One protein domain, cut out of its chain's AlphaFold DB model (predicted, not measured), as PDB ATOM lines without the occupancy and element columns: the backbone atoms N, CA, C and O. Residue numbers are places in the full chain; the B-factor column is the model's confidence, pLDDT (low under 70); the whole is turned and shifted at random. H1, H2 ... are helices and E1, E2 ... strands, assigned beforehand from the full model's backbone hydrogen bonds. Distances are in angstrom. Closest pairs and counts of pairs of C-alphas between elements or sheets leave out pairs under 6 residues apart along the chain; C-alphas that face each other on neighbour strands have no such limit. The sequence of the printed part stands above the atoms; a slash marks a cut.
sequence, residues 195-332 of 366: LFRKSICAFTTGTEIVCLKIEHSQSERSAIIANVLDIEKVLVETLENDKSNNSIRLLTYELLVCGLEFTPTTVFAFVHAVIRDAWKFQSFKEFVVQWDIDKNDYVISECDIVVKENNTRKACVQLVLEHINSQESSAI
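What this domain is: This is residues 195 to 332 of the 366 residues of the protein "DCAF15_WD40 domain-containing protein" of Dinothrombium tinctorium (UniProt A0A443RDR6). Two antiparallel four-stranded sheets, E1 to E4 and E5 to E8, lie partly face to face as a sandwich with their strands nearly aligned, while the second sheet curls round H1 on one face and has H2 along its other face. The turn between E3 and E4, at Glu 220, and the turn between E6 and E7, at Trp 279, make the two ends of a rod that spans 60 by 29 by 22 A. The printed part has 138 residues with eight named strands and two named helices, in the order E1 E2 E3 E4 H1 E5 E6 E7 E8 H2, and its class is mixed, helices and strands. The sheet orders are E1 E2 E3 E4 and E5 E6 E7 E8. The whole is only just compact, close to loose, with a radius of gyration of the C-alphas of 16.9 A.

Where its parts are: E1 is residues 195 to 197 and begins at C-alpha 195, at (225.957, 147.592, 158.436). E2 is residues 200 to 204. E3, residues 208 to 216, is 25.3 A long, and E4, residues 222 to 230, is 26.1 A long. H1 follows at once as residues 231 to 241, 15.4 A long. E5, the longest strand by residues, is residues 249 to 262 and 34.8 A long, and it begins at C-alpha 249, at (240.237, 148.996, 185.767). E5 bends by 77 degrees at residue 252. E6 is residues 265 to 276, 34.1 A long; E7 is residues 282 to 292, 31.5 A long; E8 is residues 297 to 302, 17.1 A long. H2, residues 312 to 326, is 20.6 A long and ends at C-alpha 326, at (235.044, 155.759, 150.018).

How they stand to each other: E1 E2 E3 E4 form a meander, each strand the antiparallel neighbour of the one before, with E1 and E4 as edge strands. N 195 and O 202 are 2.9 A apart in the hairpin of E1 and E2, N 201 and O 212 are 2.8 A apart in that of E2 and E3, and N 213 and O 225 are 2.8 A apart in that of E3 and E4, within hydrogen-bond range. E5 E6 E7 E8 form a second meander, twisted, with N 254 and O 272 at 2.8 A, N 273 and O 285 at 2.8 A, and N 290 and O 299 at 2.8 A across its three hairpins. The two sheets make a sandwich, two sheets face to face, with the facing parts 9.1 A centre to centre and their best planes 27 degrees apart. The closest C-alphas of E2 and E5 are those of Phe 203 and Val 257, 6.2 A apart. H1 and H2 lie on opposite faces of the sheet E5 E6 E7 E8, giving three layers, with helices on both faces of a sheet. The closest C-alphas of H1 and E5 are those of Val 236 and Leu 250, 7.2 A apart. H2 lies over E5 and E6 at a height over the sheet of 10.4 A and runs along the strands, at 1 degree to E6 on the local plane. The closest C-alphas of H2 and E5 are those of Cys 258 and Val 320, 6.0 A apart. H1 and H2 are apart. In H1 and H2 every O i to N i+4 pair is within hydrogen-bond range.

The domain as a whole: The two C-alphas farthest apart, those of Glu 220 and Trp 279, are 60.2 A apart, while the C-alphas of Leu 195 and Ile 332 are 6.0 A apart. The printed part has no cut. No link is long; those from H1 to E5 and from E8 to H2 are short, and the others are tight. The mean pLDDT of the printed part is 75.4. It is under 70 in 40 residues, namely 195 to 196, 217 to 220, 243 to 246, 280 and 304 to 332, and the mean of H2 is 55.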
ATOM      1  N   LEU A 195     225.140 147.699 159.634       65.75
ATOM      2  CA  LEU A 195     225.957 147.592 158.436       65.75
ATOM      3  C   LEU A 195     225.515 146.365 157.656       65.75
ATOM      4  O   LEU A 195     225.576 145.252 158.169       65.75
ATOM      5  N   PHE A 196     225.081 146.559 156.414       66.38
ATOM      6  CA  PHE A 196     224.665 145.471 155.538       66.38
ATOM      7  C   PHE A 196     225.721 145.182 154.476       66.38
ATOM      8  O   PHE A 196     226.359 146.079 153.933       66.38
ATOM      9  N   ARG A 197     225.864 143.909 154.102       71.81
ATOM     10  CA  ARG A 197     226.580 143.512 152.883       71.81
ATOM     11  C   ARG A 197     226.061 142.171 152.383       71.81
ATOM     12  O   ARG A 197     226.116 141.213 153.130       71.81
ATOM     13  N   LYS A 198     225.594 142.077 151.129       74.31
ATOM     14  CA  LYS A 198     225.041 140.864 150.465       74.31
ATOM     15  C   LYS A 198     224.087 140.000 151.319       74.31
ATOM     16  O   LYS A 198     222.881 140.090 151.129       74.31
ATOM     17  N   SER A 199     224.616 139.166 152.212       78.69
ATOM     18  CA  SER A 199     223.901 138.237 153.104       78.69
ATOM     19  C   SER A 199     224.297 138.379 154.581       78.69
ATOM     20  O   SER A 199     223.955 137.531 155.398       78.69
ATOM     21  N   ILE A 200     225.034 139.432 154.931       82.75
ATOM     22  CA  ILE A 200     225.572 139.702 156.262       82.75
ATOM     23  C   ILE A 200     225.033 141.040 156.766       82.75
ATOM     24  O   ILE A 200     224.830 141.974 155.984       82.75
ATOM     25  N   CYS A 201     224.774 141.113 158.065       84.56
ATOM     26  CA  CYS A 201     224.431 142.327 158.786       84.56
ATOM     27  C   CYS A 201     225.213 142.356 160.104       84.56
ATOM     28  O   CYS A 201     225.212 141.351 160.806       84.56
ATOM     29  N   ALA A 202     225.861 143.466 160.451       84.25
ATOM     30  CA  ALA A 202     226.519 143.621 161.747       84.25
ATOM     31  C   ALA A 202     226.085 144.900 162.457       84.25
ATOM     32  O   ALA A 202     225.832 145.920 161.814       84.25
ATOM     33  N   PHE A 203     225.998 144.826 163.782       81.56
ATOM     34  CA  PHE A 203     225.561 145.917 164.646       81.56
ATOM     35  C   PHE A 203     226.072 145.733 166.076       81.56
ATOM     36  O   PHE A 203     226.685 144.718 166.402       81.56
ATOM     37  N   THR A 204     225.833 146.727 166.930       80.44
ATOM     38  CA  THR A 204     226.224 146.711 168.345       80.44
ATOM     39  C   THR A 204     225.005 146.779 169.264       80.44
ATOM     40  O   THR A 204     224.068 147.535 168.998       80.44
ATOM     41  N   THR A 205     225.034 146.015 170.358       76.44
ATOM     42  CA  THR A 205     224.058 146.074 171.469       76.44
ATOM     43  C   THR A 205     224.502 147.037 172.583       76.44
ATOM     44  O   THR A 205     223.881 147.130 173.642       76.44
ATOM     45  N   GLY A 206     225.601 147.761 172.364       74.25
ATOM     46  CA  GLY A 206     226.286 148.575 173.365       74.25
ATOM     47  C   GLY A 206     227.406 147.810 174.068       74.25
ATOM     48  O   GLY A 206     228.467 148.387 174.289       74.25
ATOM     49  N   THR A 207     227.212 146.515 174.338       80.00
ATOM     50  CA  THR A 207     228.221 145.654 174.983       80.00
ATOM     51  C   THR A 207     228.795 144.582 174.067       80.00
ATOM     52  O   THR A 207     229.924 144.131 174.254       80.00
ATOM     53  N   GLU A 208     228.039 144.182 173.049       88.00
ATOM     54  CA  GLU A 208     228.424 143.125 172.123       88.00
ATOM     55  C   GLU A 208     228.407 143.645 170.688       88.00
ATOM     56  O   GLU A 208     227.587 144.493 170.322       88.00
ATOM     57  N   ILE A 209     229.281 143.089 169.852       89.25
ATOM     58  CA  ILE A 209     229.143 143.157 168.399       89.25
ATOM     59  C   ILE A 209     228.406 141.903 167.955       89.25
ATOM     60  O   ILE A 209     228.882 140.787 168.155       89.25
ATOM     61  N   VAL A 210     227.263 142.087 167.307       89.00
ATOM     62  CA  VAL A 210     226.483 141.001 166.722       89.00
ATOM     63  C   VAL A 210     226.683 141.018 165.218       89.00
ATOM     64  O   VAL A 210     226.529 142.054 164.573       89.00
ATOM     65  N   CYS A 211     226.977 139.855 164.645       90.00
ATOM     66  CA  CYS A 211     226.960 139.654 163.208       90.00
ATOM     67  C   CYS A 211     225.996 138.536 162.820       90.00
ATOM     68  O   CYS A 211     226.149 137.381 163.210       90.00
ATOM     69  N   LEU A 212     225.032 138.882 161.977       89.19
ATOM     70  CA  LEU A 212     224.060 137.990 161.377       89.19
ATOM     71  C   LEU A 212     224.504 137.609 159.964       89.19
ATOM     72  O   LEU A 212     224.754 138.483 159.138       89.19
ATOM     73  N   LYS A 213     224.556 136.313 159.664       89.25
ATOM     74  CA  LYS A 213     224.878 135.762 158.344       89.25
ATOM     75  C   LYS A 213     223.729 134.874 157.884       89.25
ATOM     76  O   LYS A 213     223.364 133.919 158.563       89.25
ATOM     77  N   ILE A 214     223.150 135.192 156.732       87.31
ATOM     78  CA  ILE A 214     222.174 134.332 156.067       87.31
ATOM     79  C   ILE A 214     222.951 133.216 155.375       87.31
ATOM     80  O   ILE A 214     223.756 133.473 154.476       87.31
ATOM     81  N   GLU A 215     222.690 131.979 155.784       86.25
ATOM     82  CA  GLU A 215     223.233 130.790 155.145       86.25
ATOM     83  C   GLU A 215     222.165 130.078 154.326       86.25
ATOM     84  O   GLU A 215     221.068 129.762 154.797       86.25
ATOM     85  N   HIS A 216     222.511 129.797 153.075       80.69
ATOM     86  CA  HIS A 216     221.690 128.987 152.195       80.69
ATOM     87  C   HIS A 216     222.067 127.521 152.396       80.69
ATOM     88  O   HIS A 216     223.104 127.063 151.915       80.69
ATOM     89  N   SER A 217     221.230 126.786 153.129       66.06
ATOM     90  CA  SER A 217     221.379 125.338 153.232       66.06
ATOM     91  C   SER A 217     221.014 124.671 151.900       66.06
ATOM     92  O   SER A 217     220.192 125.178 151.134       66.06
ATOM     93  N   GLN A 218     221.596 123.500 151.623       57.12
ATOM     94  CA  GLN A 218     221.187 122.670 150.480       57.12
ATOM     95  C   GLN A 218     219.741 122.153 150.628       57.12
ATOM     96  O   GLN A 218     219.119 121.757 149.646       57.12
ATOM     97  N   SER A 219     219.195 122.175 151.847       54.50
ATOM     98  CA  SER A 219     217.852 121.722 152.201       54.50
ATOM     99  C   SER A 219     216.827 122.862 152.154       54.50
ATOM    100  O   SER A 219     216.287 123.208 153.194       54.50
ATOM    101  N   GLU A 220     216.584 123.448 150.976       61.91
ATOM    102  CA  GLU A 220     215.500 124.398 150.597       61.91
ATOM    103  C   GLU A 220     215.210 125.646 151.471       61.91
ATOM    104  O   GLU A 220     214.594 126.594 150.979       61.91
ATOM    105  N   ARG A 221     215.637 125.711 152.735       76.81
ATOM    106  CA  ARG A 221     215.357 126.782 153.690       76.81
ATOM    107  C   ARG A 221     216.653 127.426 154.148       76.81
ATOM    108  O   ARG A 221     217.568 126.754 154.629       76.81
ATOM    109  N   SER A 222     216.715 128.743 154.001       83.00
ATOM    110  CA  SER A 222     217.800 129.542 154.560       83.00
ATOM    111  C   SER A 222     217.722 129.535 156.089       83.00
ATOM    112  O   SER A 222     216.630 129.515 156.664       83.00
ATOM    113  N   ALA A 223     218.876 129.584 156.740       87.25
ATOM    114  CA  ALA A 223     218.999 129.801 158.177       87.25
ATOM    115  C   ALA A 223     219.745 131.112 158.429       87.25
ATOM    116  O   ALA A 223     220.462 131.605 157.554       87.25
ATOM    117  N   ILE A 224     219.572 131.683 159.618       88.38
ATOM    118  CA  ILE A 224     220.403 132.794 160.068       88.38
ATOM    119  C   ILE A 224     221.360 132.301 161.149       88.38
ATOM    120  O   ILE A 224     220.951 131.682 162.128       88.38
ATOM    121  N   ILE A 225     222.645 132.571 160.950       89.19
ATOM    122  CA  ILE A 225     223.683 132.358 161.951       89.19
ATOM    123  C   ILE A 225     223.970 133.696 162.608       89.19
ATOM    124  O   ILE A 225     224.267 134.674 161.923       89.19
ATOM    125  N   ALA A 226     223.876 133.730 163.931       89.94
ATOM    126  CA  ALA A 226     224.282 134.868 164.735       89.94
ATOM    127  C   ALA A 226     225.608 134.544 165.423       89.94
ATOM    128  O   ALA A 226     225.686 133.602 166.209       89.94
ATOM    129  N   ASN A 227     226.632 135.332 165.122       91.81
ATOM    130  CA  ASN A 227     227.888 135.345 165.854       91.81
ATOM    131  C   ASN A 227     227.900 136.573 166.761       91.81
ATOM    132  O   ASN A 227     227.420 137.637 166.363       91.81
ATOM    133  N   VAL A 228     228.469 136.435 167.956       92.25
ATOM    134  CA  VAL A 228     228.515 137.503 168.959       92.25
ATOM    135  C   VAL A 228     229.932 137.620 169.506       92.25
ATOM    136  O   VAL A 228     230.523 136.613 169.896       92.25
ATOM    137  N   LEU A 229     230.460 138.842 169.545       93.50
ATOM    138  CA  LEU A 229     231.717 139.177 170.205       93.50
ATOM    139  C   LEU A 229     231.436 140.092 171.400       93.50
ATOM    140  O   LEU A 229     230.979 141.221 171.228       93.50
ATOM    141  N   ASP A 230     231.734 139.600 172.600       92.44
ATOM    142  CA  ASP A 230     231.641 140.356 173.851       92.44
ATOM    143  C   ASP A 230     232.831 141.320 173.971       92.44
ATOM    144  O   ASP A 230     233.975 140.898 174.163       92.44
ATOM    145  N   ILE A 231     232.564 142.621 173.841       90.62
ATOM    146  CA  ILE A 231     233.615 143.642 173.842       90.62
ATOM    147  C   ILE A 231     234.137 143.925 175.243       90.62
ATOM    148  O   ILE A 231     235.315 144.249 175.389       90.62
ATOM    149  N   GLU A 232     233.323 143.749 176.280       89.12
ATOM    150  CA  GLU A 232     233.804 143.893 177.650       89.12
ATOM    151  C   GLU A 232     234.869 142.838 177.949       89.12
ATOM    152  O   GLU A 232     235.952 143.174 178.431       89.12
ATOM    153  N   LYS A 233     234.612 141.583 177.558       91.06
ATOM    154  CA  LYS A 233     235.593 140.500 177.674       91.06
ATOM    155  C   LYS A 233     236.871 140.796 176.885       91.06
ATOM    156  O   LYS A 233     237.962 140.680 177.442       91.06
ATOM    157  N   VAL A 234     236.745 141.228 175.626       92.81
ATOM    158  CA  VAL A 234     237.891 141.601 174.775       92.81
ATOM    159  C   VAL A 234     238.746 142.682 175.445       92.81
ATOM    160  O   VAL A 234     239.972 142.562 175.499       92.81
ATOM    161  N   LEU A 235     238.121 143.732 175.987       90.44
ATOM    162  CA  LEU A 235     238.825 144.827 176.656       90.44
ATOM    163  C   LEU A 235     239.512 144.374 177.943       90.44
ATOM    164  O   LEU A 235     240.662 144.744 178.168       90.44
ATOM    165  N   VAL A 236     238.839 143.582 178.780       88.56
ATOM    166  CA  VAL A 236     239.417 143.073 180.034       88.56
ATOM    167  C   VAL A 236     240.653 142.225 179.743       88.56
ATOM    168  O   VAL A 236     241.716 142.509 180.289       88.56
ATOM    169  N   GLU A 237     240.560 141.266 178.818       90.44
ATOM    170  CA  GLU A 237     241.698 140.420 178.432       90.44
ATOM    171  C   GLU A 237     242.862 141.242 177.855       90.44
ATOM    172  O   GLU A 237     244.033 140.955 178.109       90.44
ATOM    173  N   THR A 238     242.559 142.303 177.107       89.62
ATOM    174  CA  THR A 238     243.578 143.193 176.533       89.62
ATOM    175  C   THR A 238     244.287 144.012 177.609       89.62
ATOM    176  O   THR A 238     245.515 144.111 177.604       89.62
ATOM    177  N   LEU A 239     243.531 144.581 178.550       86.38
ATOM    178  CA  LEU A 239     244.066 145.415 179.627       86.38
ATOM    179  C   LEU A 239     244.834 144.598 180.676       86.38
ATOM    180  O   LEU A 239     245.803 145.104 181.235       86.38
ATOM    181  N   GLU A 240     244.443 143.347 180.929       84.62
ATOM    182  CA  GLU A 240     245.154 142.445 181.847       84.62
ATOM    183  C   GLU A 240     246.486 141.936 181.274       84.62
ATOM    184  O   GLU A 240     247.444 141.721 182.018       84.62
ATOM    185  N   ASN A 241     246.575 141.767 179.952       82.12
ATOM    186  CA  ASN A 241     247.796 141.317 179.278       82.12
ATOM    187  C   ASN A 241     248.877 142.409 179.159       82.12
ATOM    188  O   ASN A 241     250.036 142.097 178.860       82.12
ATOM    189  N   ASP A 242     248.536 143.674 179.416       76.38
ATOM    190  CA  ASP A 242     249.487 144.782 179.447       76.38
ATOM    191  C   ASP A 242     250.370 144.699 180.707       76.38
ATOM    192  O   ASP A 242     250.092 145.270 181.764       76.38
ATOM    193  N   LYS A 243     251.486 143.970 180.579       60.97
ATOM    194  CA  LYS A 243     252.480 143.703 181.639       60.97
ATOM    195  C   LYS A 243     253.081 144.962 182.278       60.97
ATOM    196  O   LYS A 243     253.821 144.842 183.255       60.97
ATOM    197  N   SER A 244     252.838 146.142 181.707       63.97
ATOM    198  CA  SER A 244     253.410 147.408 182.159       63.97
ATOM    199  C   SER A 244     252.639 148.076 183.302       63.97
ATOM    200  O   SER A 244     253.195 148.964 183.949       63.97
ATOM    201  N   ASN A 245     251.402 147.655 183.598       56.41
ATOM    202  CA  ASN A 245     250.517 148.442 184.452       56.41
ATOM    203  C   ASN A 245     249.980 147.702 185.683       56.41
ATOM    204  O   ASN A 245     249.293 146.687 185.610       56.41
ATOM    205  N   ASN A 246     250.233 148.296 186.853       59.25
ATOM    206  CA  ASN A 246     249.532 147.960 188.087       59.25
ATOM    207  C   ASN A 246     248.033 148.288 187.925       59.25
ATOM    208  O   ASN A 246     247.684 149.410 187.566       59.25
ATOM    209  N   SER A 247     247.169 147.306 188.201       71.38
ATOM    210  CA  SER A 247     245.706 147.409 188.366       71.38
ATOM    211  C   SER A 247     244.996 148.468 187.500       71.38
ATOM    212  O   SER A 247     244.446 149.435 188.038       71.38
ATOM    213  N   ILE A 248     244.973 148.293 186.176       80.00
ATOM    214  CA  ILE A 248     244.044 149.050 185.326       80.00
ATOM    215  C   ILE A 248     242.638 148.482 185.510       80.00
ATOM    216  O   ILE A 248     242.434 147.273 185.461       80.00
ATOM    217  N   ARG A 249     241.654 149.362 185.707       84.00
ATOM    218  CA  ARG A 249     240.237 148.996 185.767       84.00
ATOM    219  C   ARG A 249     239.452 149.711 184.674       84.00
ATOM    220  O   ARG A 249     239.450 150.941 184.634       84.00
ATOM    221  N   LEU A 250     238.730 148.952 183.854       86.00
ATOM    222  CA  LEU A 250     237.735 149.491 182.927       86.00
ATOM    223  C   LEU A 250     236.582 150.136 183.718       86.00
ATOM    224  O   LEU A 250     236.053 149.530 184.654       86.00
ATOM    225  N   LEU A 251     236.230 151.382 183.391       83.56
ATOM    226  CA  LEU A 251     235.108 152.097 184.011       83.56
ATOM    227  C   LEU A 251     233.867 152.092 183.119       83.56
ATOM    228  O   LEU A 251     232.777 151.811 183.601       83.56
ATOM    229  N   THR A 252     234.039 152.454 181.850       84.06
ATOM    230  CA  THR A 252     232.991 152.483 180.823       84.06
ATOM    231  C   THR A 252     233.650 152.477 179.450       84.06
ATOM    232  O   THR A 252     234.840 152.782 179.339       84.06
ATOM    233  N   TYR A 253     232.899 152.164 178.403       84.00
ATOM    234  CA  TYR A 253     233.368 152.268 177.028       84.00
ATOM    235  C   TYR A 253     232.226 152.651 176.091       84.00
ATOM    236  O   TYR A 253     231.053 152.454 176.401       84.00
ATOM    237  N   GLU A 254     232.588 153.209 174.944       79.88
ATOM    238  CA  GLU A 254     231.704 153.395 173.801       79.88
ATOM    239  C   GLU A 254     232.194 152.509 172.654       79.88
ATOM    240  O   GLU A 254     233.399 152.401 172.420       79.88
ATOM    241  N   LEU A 255     231.257 151.887 171.942       79.06
ATOM    242  CA  LEU A 255     231.522 150.925 170.877       79.06
ATOM    243  C   LEU A 255     230.820 151.358 169.590       79.06
ATOM    244  O   LEU A 255     229.617 151.615 169.587       79.06
ATOM    245  N   LEU A 256     231.563 151.375 168.486       76.75
ATOM    246  CA  LEU A 256     231.053 151.686 167.156       76.75
ATOM    247  C   LEU A 256     231.493 150.616 166.157       76.75
ATOM    248  O   LEU A 256     232.687 150.417 165.963       76.75
ATOM    249  N   VAL A 257     230.545 149.986 165.464       77.12
ATOM    250  CA  VAL A 257     230.857 149.134 164.306       77.12
ATOM    251  C   VAL A 257     231.044 150.032 163.083       77.12
ATOM    252  O   VAL A 257     230.153 150.811 162.746       77.12
ATOM    253  N   CYS A 258     232.203 149.954 162.433       72.50
ATOM    254  CA  CYS A 258     232.610 150.897 161.388       72.50
ATOM    255  C   CYS A 258     232.837 150.265 160.009       72.50
ATOM    256  O   CYS A 258     232.885 150.998 159.021       72.50
ATOM    257  N   GLY A 259     232.943 148.936 159.902       73.12
ATOM    258  CA  GLY A 259     233.194 148.289 158.615       73.12
ATOM    259  C   GLY A 259     232.860 146.801 158.567       73.12
ATOM    260  O   GLY A 259     232.827 146.119 159.590       73.12
ATOM    261  N   LEU A 260     232.633 146.311 157.344       76.00
ATOM    262  CA  LEU A 260     232.376 144.907 157.024       76.00
ATOM    263  C   LEU A 260     233.111 144.495 155.746       76.00
ATOM    264  O   LEU A 260     232.802 144.999 154.663       76.00
ATOM    265  N   GLU A 261     234.011 143.521 155.841       78.31
ATOM    266  CA  GLU A 261     234.683 142.866 154.711       78.31
ATOM    267  C   GLU A 261     234.194 141.423 154.524       78.31
ATOM    268  O   GLU A 261     233.666 140.819 155.451       78.31
ATOM    269  N   PHE A 262     234.306 140.885 153.302       71.62
ATOM    270  CA  PHE A 262     233.737 139.576 152.924       71.62
ATOM    271  C   PHE A 262     234.792 138.481 152.704       71.62
ATOM    272  O   PHE A 262     234.465 137.299 152.677       71.62
ATOM    273  N   THR A 263     236.053 138.855 152.497       73.88
ATOM    274  CA  THR A 263     237.126 137.906 152.178       73.88
ATOM    275  C   THR A 263     238.401 138.262 152.940       73.88
ATOM    276  O   THR A 263     239.241 138.970 152.380       73.88
ATOM    277  N   PRO A 264     238.573 137.763 154.178       79.88
ATOM    278  CA  PRO A 264     237.626 136.963 154.981       79.88
ATOM    279  C   PRO A 264     236.468 137.796 155.558       79.88
ATOM    280  O   PRO A 264     236.514 139.028 155.507       79.88
ATOM    281  N   THR A 265     235.426 137.142 156.093       86.12
ATOM    282  CA  THR A 265     234.304 137.862 156.711       86.12
ATOM    283  C   THR A 265     234.779 138.568 157.978       86.12
ATOM    284  O   THR A 265     234.943 137.933 159.016       86.12
ATOM    285  N   THR A 266     235.003 139.880 157.892       86.19
ATOM    286  CA  THR A 266     235.664 140.647 158.953       86.19
ATOM    287  C   THR A 266     234.821 141.840 159.366       86.19
ATOM    288  O   THR A 266     234.400 142.626 158.516       86.19
ATOM    289  N   VAL A 267     234.590 141.991 160.670       87.38
ATOM    290  CA  VAL A 267     233.937 143.166 161.254       87.38
ATOM    291  C   VAL A 267     235.003 144.082 161.828       87.38
ATOM    292  O   VAL A 267     235.862 143.640 162.588       87.38
ATOM    293  N   PHE A 268     234.914 145.362 161.492       84.12
ATOM    294  CA  PHE A 268     235.750 146.398 162.080       84.12
ATOM    295  C   PHE A 268     234.922 147.197 163.070       84.12
ATOM    296  O   PHE A 268     233.809 147.634 162.756       84.12
ATOM    297  N   ALA A 269     235.475 147.397 164.258       84.56
ATOM    298  CA  ALA A 269     234.879 148.232 165.278       84.56
ATOM    299  C   ALA A 269     235.915 149.122 165.953       84.56
ATOM    300  O   ALA A 269     237.096 148.796 166.052       84.56
ATOM    301  N   PHE A 270     235.439 150.262 166.425       82.56
ATOM    302  CA  PHE A 270     236.193 151.221 167.204       82.56
ATOM    303  C   PHE A 270     235.656 151.240 168.629       82.56
ATOM    304  O   PHE A 270     234.440 151.250 168.841       82.56
ATOM    305  N   VAL A 271     236.568 151.262 169.597       84.75
ATOM    306  CA  VAL A 271     236.235 151.282 171.018       84.75
ATOM    307  C   VAL A 271     236.933 152.449 171.690       84.75
ATOM    308  O   VAL A 271     238.155 152.568 171.631       84.75
ATOM    309  N   HIS A 272     236.158 153.287 172.368       83.12
ATOM    310  CA  HIS A 272     236.664 154.362 173.211       83.12
ATOM    311  C   HIS A 272     236.429 153.989 174.674       83.12
ATOM    312  O   HIS A 272     235.299 154.035 175.158       83.12
ATOM    313  N   ALA A 273     237.483 153.577 175.375       84.69
ATOM    314  CA  ALA A 273     237.413 153.074 176.739       84.69
ATOM    315  C   ALA A 273     237.901 154.118 177.750       84.69
ATOM    316  O   ALA A 273     238.981 154.691 177.615       84.69
ATOM    317  N   VAL A 274     237.127 154.310 178.815       83.00
ATOM    318  CA  VAL A 274     237.527 155.076 179.996       83.00
ATOM    319  C   VAL A 274     238.071 154.099 181.024       83.00
ATOM    320  O   VAL A 274     237.356 153.210 181.499       83.00
ATOM    321  N   ILE A 275     239.329 154.280 181.401       86.06
ATOM    322  CA  ILE A 275     240.023 153.414 182.346       86.06
ATOM    323  C   ILE A 275     240.456 154.193 183.584       86.06
ATOM    324  O   ILE A 275     240.578 155.418 183.584       86.06
ATOM    325  N   ARG A 276     240.672 153.464 184.676       83.44
ATOM    326  CA  ARG A 276     241.270 153.972 185.907       83.44
ATOM    327  C   ARG A 276     242.596 153.271 186.138       83.44
ATOM    328  O   ARG A 276     242.622 152.044 186.199       83.44
ATOM    329  N   ASP A 277     243.656 154.049 186.297       78.50
ATOM    330  CA  ASP A 277     244.987 153.533 186.607       78.50
ATOM    331  C   ASP A 277     245.189 153.269 188.116       78.50
ATOM    332  O   ASP A 277     244.342 153.601 188.958       78.50
ATOM    333  N   ALA A 278     246.340 152.686 188.479       72.81
ATOM    334  CA  ALA A 278     246.728 152.440 189.874       72.81
ATOM    335  C   ALA A 278     246.762 153.705 190.750       72.81
ATOM    336  O   ALA A 278     246.584 153.624 191.969       72.81
ATOM    337  N   TRP A 279     246.970 154.875 190.146       72.88
ATOM    338  CA  TRP A 279     247.041 156.169 190.827       72.88
ATOM    339  C   TRP A 279     245.665 156.836 190.959       72.88
ATOM    340  O   TRP A 279     245.559 157.933 191.507       72.88
ATOM    341  N   LYS A 280     244.600 156.134 190.541       66.75
ATOM    342  CA  LYS A 280     243.199 156.573 190.523       66.75
ATOM    343  C   LYS A 280     242.918 157.727 189.560       66.75
ATOM    344  O   LYS A 280     241.835 158.312 189.651       66.75
ATOM    345  N   PHE A 281     243.820 158.029 188.632       77.31
ATOM    346  CA  PHE A 281     243.518 158.949 187.547       77.31
ATOM    347  C   PHE A 281     242.655 158.238 186.506       77.31
ATOM    348  O   PHE A 281     242.804 157.044 186.238       77.31
ATOM    349  N   GLN A 282     241.688 158.980 185.972       81.75
ATOM    350  CA  GLN A 282     240.926 158.543 184.813       81.75
ATOM    351  C   GLN A 282     241.724 158.905 183.568       81.75
ATOM    352  O   GLN A 282     242.160 160.046 183.427       81.75
ATOM    353  N   SER A 283     241.904 157.934 182.685       82.38
ATOM    354  CA  SER A 283     242.492 158.134 181.368       82.38
ATOM    355  C   SER A 283     241.640 157.437 180.314       82.38
ATOM    356  O   SER A 283     240.739 156.652 180.629       82.38
ATOM    357  N   PHE A 284     241.897 157.766 179.054       81.75
ATOM    358  CA  PHE A 284     241.169 157.232 177.914       81.75
ATOM    359  C   PHE A 284     242.118 156.391 177.070       81.75
ATOM    360  O   PHE A 284     243.265 156.787 176.856       81.75
ATOM    361  N   LYS A 285     241.631 155.246 176.594       84.12
ATOM    362  CA  LYS A 285     242.303 154.422 175.591       84.12
ATOM    363  C   LYS A 285     241.365 154.182 174.422       84.12
ATOM    364  O   LYS A 285     240.166 153.980 174.608       84.12
ATOM    365  N   GLU A 286     241.922 154.197 173.224       83.81
ATOM    366  CA  GLU A 286     241.187 153.955 171.989       83.81
ATOM    367  C   GLU A 286     241.721 152.692 171.331       83.81
ATOM    368  O   GLU A 286     242.933 152.490 171.253       83.81
ATOM    369  N   PHE A 287     240.812 151.843 170.865       86.44
ATOM    370  CA  PHE A 287     241.148 150.569 170.251       86.44
ATOM    371  C   PHE A 287     240.436 150.405 168.916       86.44
ATOM    372  O   PHE A 287     239.280 150.804 168.750       86.44
ATOM    373  N   VAL A 288     241.118 149.742 167.986       86.12
ATOM    374  CA  VAL A 288     240.500 149.149 166.801       86.12
ATOM    375  C   VAL A 288     240.411 147.649 167.019       86.12
ATOM    376  O   VAL A 288     241.406 147.005 167.353       86.12
ATOM    377  N   VAL A 289     239.213 147.109 166.825       89.88
ATOM    378  CA  VAL A 289     238.920 145.679 166.866       89.88
ATOM    379  C   VAL A 289     238.647 145.211 165.445       89.88
ATOM    380  O   VAL A 289     237.747 145.717 164.774       89.88
ATOM    381  N   GLN A 290     239.422 144.231 164.999       91.12
ATOM    382  CA  GLN A 290     239.212 143.500 163.761       91.12
ATOM    383  C   GLN A 290     238.794 142.073 164.115       91.12
ATOM    384  O   GLN A 290     239.597 141.307 164.638       91.12
ATOM    385  N   TRP A 291     237.549 141.710 163.829       94.00
ATOM    386  CA  TRP A 291     236.991 140.402 164.164       94.00
ATOM    387  C   TRP A 291     236.761 139.562 162.909       94.00
ATOM    388  O   TRP A 291     235.894 139.888 162.100       94.00
ATOM    389  N   ASP A 292     237.538 138.488 162.750       91.88
ATOM    390  CA  ASP A 292     237.358 137.471 161.711       91.88
ATOM    391  C   ASP A 292     236.290 136.476 162.177       91.88
ATOM    392  O   ASP A 292     236.513 135.631 163.048       91.88
ATOM    393  N   ILE A 293     235.107 136.593 161.582       90.19
ATOM    394  CA  ILE A 293     233.935 135.798 161.949       90.19
ATOM    395  C   ILE A 293     234.137 134.332 161.586       90.19
ATOM    396  O   ILE A 293     233.730 133.446 162.333       90.19
ATOM    397  N   ASP A 294     234.752 134.072 160.433       88.62
ATOM    398  CA  ASP A 294     234.882 132.715 159.914       88.62
ATOM    399  C   ASP A 294     235.888 131.906 160.757       88.62
ATOM    400  O   ASP A 294     235.741 130.691 160.896       88.62
ATOM    401  N   LYS A 295     236.882 132.573 161.365       90.31
ATOM    402  CA  LYS A 295     237.813 131.959 162.332       90.31
ATOM    403  C   LYS A 295     237.372 132.071 163.789       90.31
ATOM    404  O   LYS A 295     237.961 131.406 164.639       90.31
ATOM    405  N   ASN A 296     236.359 132.890 164.068       90.06
ATOM    406  CA  ASN A 296     235.976 133.307 165.414       90.06
ATOM    407  C   ASN A 296     237.178 133.820 166.232       90.06
ATOM    408  O   ASN A 296     237.369 133.443 167.388       90.06
ATOM    409  N   ASP A 297     238.003 134.646 165.592       92.69
ATOM    410  CA  ASP A 297     239.236 135.196 166.156       92.69
ATOM    411  C   ASP A 297     239.257 136.713 165.964       92.69
ATOM    412  O   ASP A 297     238.674 137.231 165.009       92.69
ATOM    413  N   TYR A 298     239.908 137.440 166.865       94.19
ATOM    414  CA  TYR A 298     239.971 138.894 166.800       94.19
ATOM    415  C   TYR A 298     241.380 139.416 167.045       94.19
ATOM    416  O   TYR A 298     242.166 138.880 167.821       94.19
ATOM    417  N   VAL A 299     241.673 140.535 166.394       92.69
ATOM    418  CA  VAL A 299     242.865 141.335 166.635       92.69
ATOM    419  C   VAL A 299     242.416 142.665 167.206       92.69
ATOM    420  O   VAL A 299     241.538 143.327 166.655       92.69
ATOM    421  N   ILE A 300     243.029 143.057 168.316       92.31
ATOM    422  CA  ILE A 300     242.828 144.359 168.937       92.31
ATOM    423  C   ILE A 300     244.156 145.103 168.976       92.31
ATOM    424  O   ILE A 300     245.180 144.564 169.393       92.31
ATOM    425  N   SER A 301     244.132 146.348 168.517       88.19
ATOM    426  CA  SER A 301     245.287 147.243 168.534       88.19
ATOM    427  C   SER A 301     244.902 148.568 169.173       88.19
ATOM    428  O   SER A 301     243.879 149.154 168.809       88.19
ATOM    429  N   GLU A 302     245.723 149.040 170.110       84.75
ATOM    430  CA  GLU A 302     245.612 150.391 170.663       84.75
ATOM    431  C   GLU A 302     245.969 151.416 169.577       84.75
ATOM    432  O   GLU A 302     246.907 151.224 168.799       84.75
ATOM    433  N   CYS A 303     245.193 152.490 169.488       77.62
ATOM    434  CA  CYS A 303     245.455 153.573 168.554       77.62
ATOM    435  C   CYS A 303     246.600 154.449 169.080       77.62
ATOM    436  O   CYS A 303     246.447 155.104 170.107       77.62
ATOM    437  N   ASP A 304     247.689 154.588 168.319       59.53
ATOM    438  CA  ASP A 304     248.802 155.516 168.618       59.53
ATOM    439  C   ASP A 304     248.432 157.011 168.452       59.53
ATOM    440  O   ASP A 304     249.292 157.882 168.284       59.53
ATOM    441  N   ILE A 305     247.142 157.348 168.447       52.19
ATOM    442  CA  ILE A 305     246.658 158.696 168.161       52.19
ATOM    443  C   ILE A 305     246.922 159.589 169.386       52.19
ATOM    444  O   ILE A 305     246.101 159.742 170.285       52.19
ATOM    445  N   VAL A 306     248.096 160.227 169.404       44.38
ATOM    446  CA  VAL A 306     248.455 161.302 170.341       44.38
ATOM    447  C   VAL A 306     247.608 162.538 170.023       44.38
ATOM    448  O   VAL A 306     248.046 163.421 169.283       44.38
ATOM    449  N   VAL A 307     246.372 162.630 170.526       42.25
ATOM    450  CA  VAL A 307     245.495 163.776 170.223       42.25
ATOM    451  C   VAL A 307     244.745 164.283 171.455       42.25
ATOM    452  O   VAL A 307     244.145 163.542 172.224       42.25
ATOM    453  N   LYS A 308     244.811 165.606 171.635       40.16
ATOM    454  CA  LYS A 308     244.300 166.369 172.780       40.16
ATOM    455  C   LYS A 308     242.769 166.269 172.917       40.16
ATOM    456  O   LYS A 308     242.038 166.726 172.039       40.16
ATOM    457  N   GLU A 309     242.359 165.718 174.058       44.38
ATOM    458  CA  GLU A 309     241.080 165.607 174.801       44.38
ATOM    459  C   GLU A 309     239.713 166.124 174.288       44.38
ATOM    460  O   GLU A 309     238.731 165.822 174.949       44.38
ATOM    461  N   ASN A 310     239.536 166.829 173.163       43.59
ATOM    462  CA  ASN A 310     238.186 167.295 172.758       43.59
ATOM    463  C   ASN A 310     237.852 167.232 171.254       43.59
ATOM    464  O   ASN A 310     236.690 167.387 170.883       43.59
ATOM    465  N   ASN A 311     238.824 166.971 170.373       48.88
ATOM    466  CA  ASN A 311     238.591 166.860 168.921       48.88
ATOM    467  C   ASN A 311     238.575 165.409 168.396       48.88
ATOM    468  O   ASN A 311     238.336 165.196 167.207       48.88
ATOM    469  N   THR A 312     238.804 164.416 169.259       54.97
ATOM    470  CA  THR A 312     239.029 163.004 168.895       54.97
ATOM    471  C   THR A 312     237.772 162.316 168.381       54.97
ATOM    472  O   THR A 312     237.791 161.761 167.287       54.97
ATOM    473  N   ARG A 313     236.636 162.458 169.083       52.34
ATOM    474  CA  ARG A 313     235.360 161.846 168.670       52.34
ATOM    475  C   ARG A 313     234.966 162.277 167.259       52.34
ATOM    476  O   ARG A 313     234.701 161.440 166.416       52.34
ATOM    477  N   LYS A 314     234.999 163.580 166.963       54.78
ATOM    478  CA  LYS A 314     234.655 164.098 165.627       54.78
ATOM    479  C   LYS A 314     235.650 163.663 164.548       54.78
ATOM    480  O   LYS A 314     235.216 163.372 163.443       54.78
ATOM    481  N   ALA A 315     236.946 163.607 164.852       56.78
ATOM    482  CA  ALA A 315     237.972 163.205 163.890       56.78
ATOM    483  C   ALA A 315     237.900 161.706 163.547       56.78
ATOM    484  O   ALA A 315     237.909 161.352 162.373       56.78
ATOM    485  N   CYS A 316     237.754 160.834 164.546       54.72
ATOM    486  CA  CYS A 316     237.593 159.392 164.344       54.72
ATOM    487  C   CYS A 316     236.293 159.078 163.594       54.72
ATOM    488  O   CYS A 316     236.276 158.260 162.680       54.72
ATOM    489  N   VAL A 317     235.217 159.797 163.910       54.75
ATOM    490  CA  VAL A 317     233.941 159.711 163.187       54.75
ATOM    491  C   VAL A 317     234.074 160.160 161.752       54.75
ATOM    492  O   VAL A 317     233.559 159.495 160.863       54.75
ATOM    493  N   GLN A 318     234.781 161.258 161.515       57.94
ATOM    494  CA  GLN A 318     235.042 161.741 160.172       57.94
ATOM    495  C   GLN A 318     235.840 160.708 159.367       57.94
ATOM    496  O   GLN A 318     235.480 160.451 158.229       57.94
ATOM    497  N   LEU A 319     236.832 160.041 159.968       58.16
ATOM    498  CA  LEU A 319     237.580 158.952 159.326       58.16
ATOM    499  C   LEU A 319     236.705 157.724 159.034       58.16
ATOM    500  O   LEU A 319     236.806 157.148 157.954       58.16
ATOM    501  N   VAL A 320     235.820 157.340 159.959       57.00
ATOM    502  CA  VAL A 320     234.852 156.251 159.743       57.00
ATOM    503  C   VAL A 320     233.874 156.614 158.628       57.00
ATOM    504  O   VAL A 320     233.651 155.810 157.730       57.00
ATOM    505  N   LEU A 321     233.331 157.833 158.633       56.78
ATOM    506  CA  LEU A 321     232.438 158.332 157.590       56.78
ATOM    507  C   LEU A 321     233.152 158.443 156.241       56.78
ATOM    508  O   LEU A 321     232.570 158.095 155.224       56.78
ATOM    509  N   GLU A 322     234.404 158.892 156.204       59.06
ATOM    510  CA  GLU A 322     235.222 158.934 154.990       59.06
ATOM    511  C   GLU A 322     235.510 157.530 154.462       59.06
ATOM    512  O   GLU A 322     235.362 157.298 153.264       59.06
ATOM    513  N   HIS A 323     235.825 156.572 155.337       54.28
ATOM    514  CA  HIS A 323     236.005 155.175 154.953       54.28
ATOM    515  C   HIS A 323     234.707 154.579 154.390       54.28
ATOM    516  O   HIS A 323     234.711 154.028 153.287       54.28
ATOM    517  N   ILE A 324     233.586 154.779 155.085       52.75
ATOM    518  CA  ILE A 324     232.236 154.403 154.645       52.75
ATOM    519  C   ILE A 324     231.895 155.028 153.284       52.75
ATOM    520  O   ILE A 324     231.393 154.335 152.405       52.75
ATOM    521  N   ASN A 325     232.186 156.316 153.095       51.69
ATOM    522  CA  ASN A 325     231.895 157.052 151.862       51.69
ATOM    523  C   ASN A 325     232.838 156.677 150.705       51.69
ATOM    524  O   ASN A 325     232.474 156.856 149.544       51.69
ATOM    525  N   SER A 326     234.048 156.196 151.007       53.47
ATOM    526  CA  SER A 326     235.044 155.759 150.018       53.47
ATOM    527  C   SER A 326     234.809 154.339 149.503       53.47
ATOM    528  O   SER A 326     235.233 154.011 148.396       53.47
ATOM    529  N   GLN A 327     234.118 153.496 150.277       51.75
ATOM    530  CA  GLN A 327     233.640 152.205 149.796       51.75
ATOM    531  C   GLN A 327     232.523 152.475 148.782       51.75
ATOM    532  O   GLN A 327     231.550 153.147 149.115       51.75
ATOM    533  N   GLU A 328     232.671 151.993 147.542       45.00
ATOM    534  CA  GLU A 328     231.726 152.226 146.439       45.00
ATOM    535  C   GLU A 328     230.261 152.013 146.873       45.00
ATOM    536  O   GLU A 328     229.764 150.890 147.004       45.00
ATOM    537  N   SER A 329     229.600 153.143 147.137       45.19
ATOM    538  CA  SER A 329     228.163 153.423 147.090       45.19
ATOM    539  C   SER A 329     227.258 152.231 146.750       45.19
ATOM    540  O   SER A 329     226.747 152.111 145.639       45.19
ATOM    541  N   SER A 330     226.996 151.357 147.726       40.72
ATOM    542  CA  SER A 330     225.920 150.353 147.613       40.72
ATOM    543  C   SER A 330     225.496 149.674 148.922       40.72
ATOM    544  O   SER A 330     224.442 149.050 148.943       40.72
ATOM    545  N   ALA A 331     226.268 149.757 150.010       40.16
ATOM    546  CA  ALA A 331     226.131 148.790 151.108       40.16
ATOM    547  C   ALA A 331     225.463 149.306 152.395       40.16
ATOM    548  O   ALA A 331     224.983 148.500 153.186       40.16
ATOM    549  N   ILE A 332     225.362 150.620 152.606       39.41
ATOM    550  CA  ILE A 332     224.645 151.162 153.766       39.41
ATOM    551  C   ILE A 332     223.310 151.709 153.288       39.41
ATOM    552  O   ILE A 332     223.201 152.857 152.860       39.41
TER     553      ILE A 332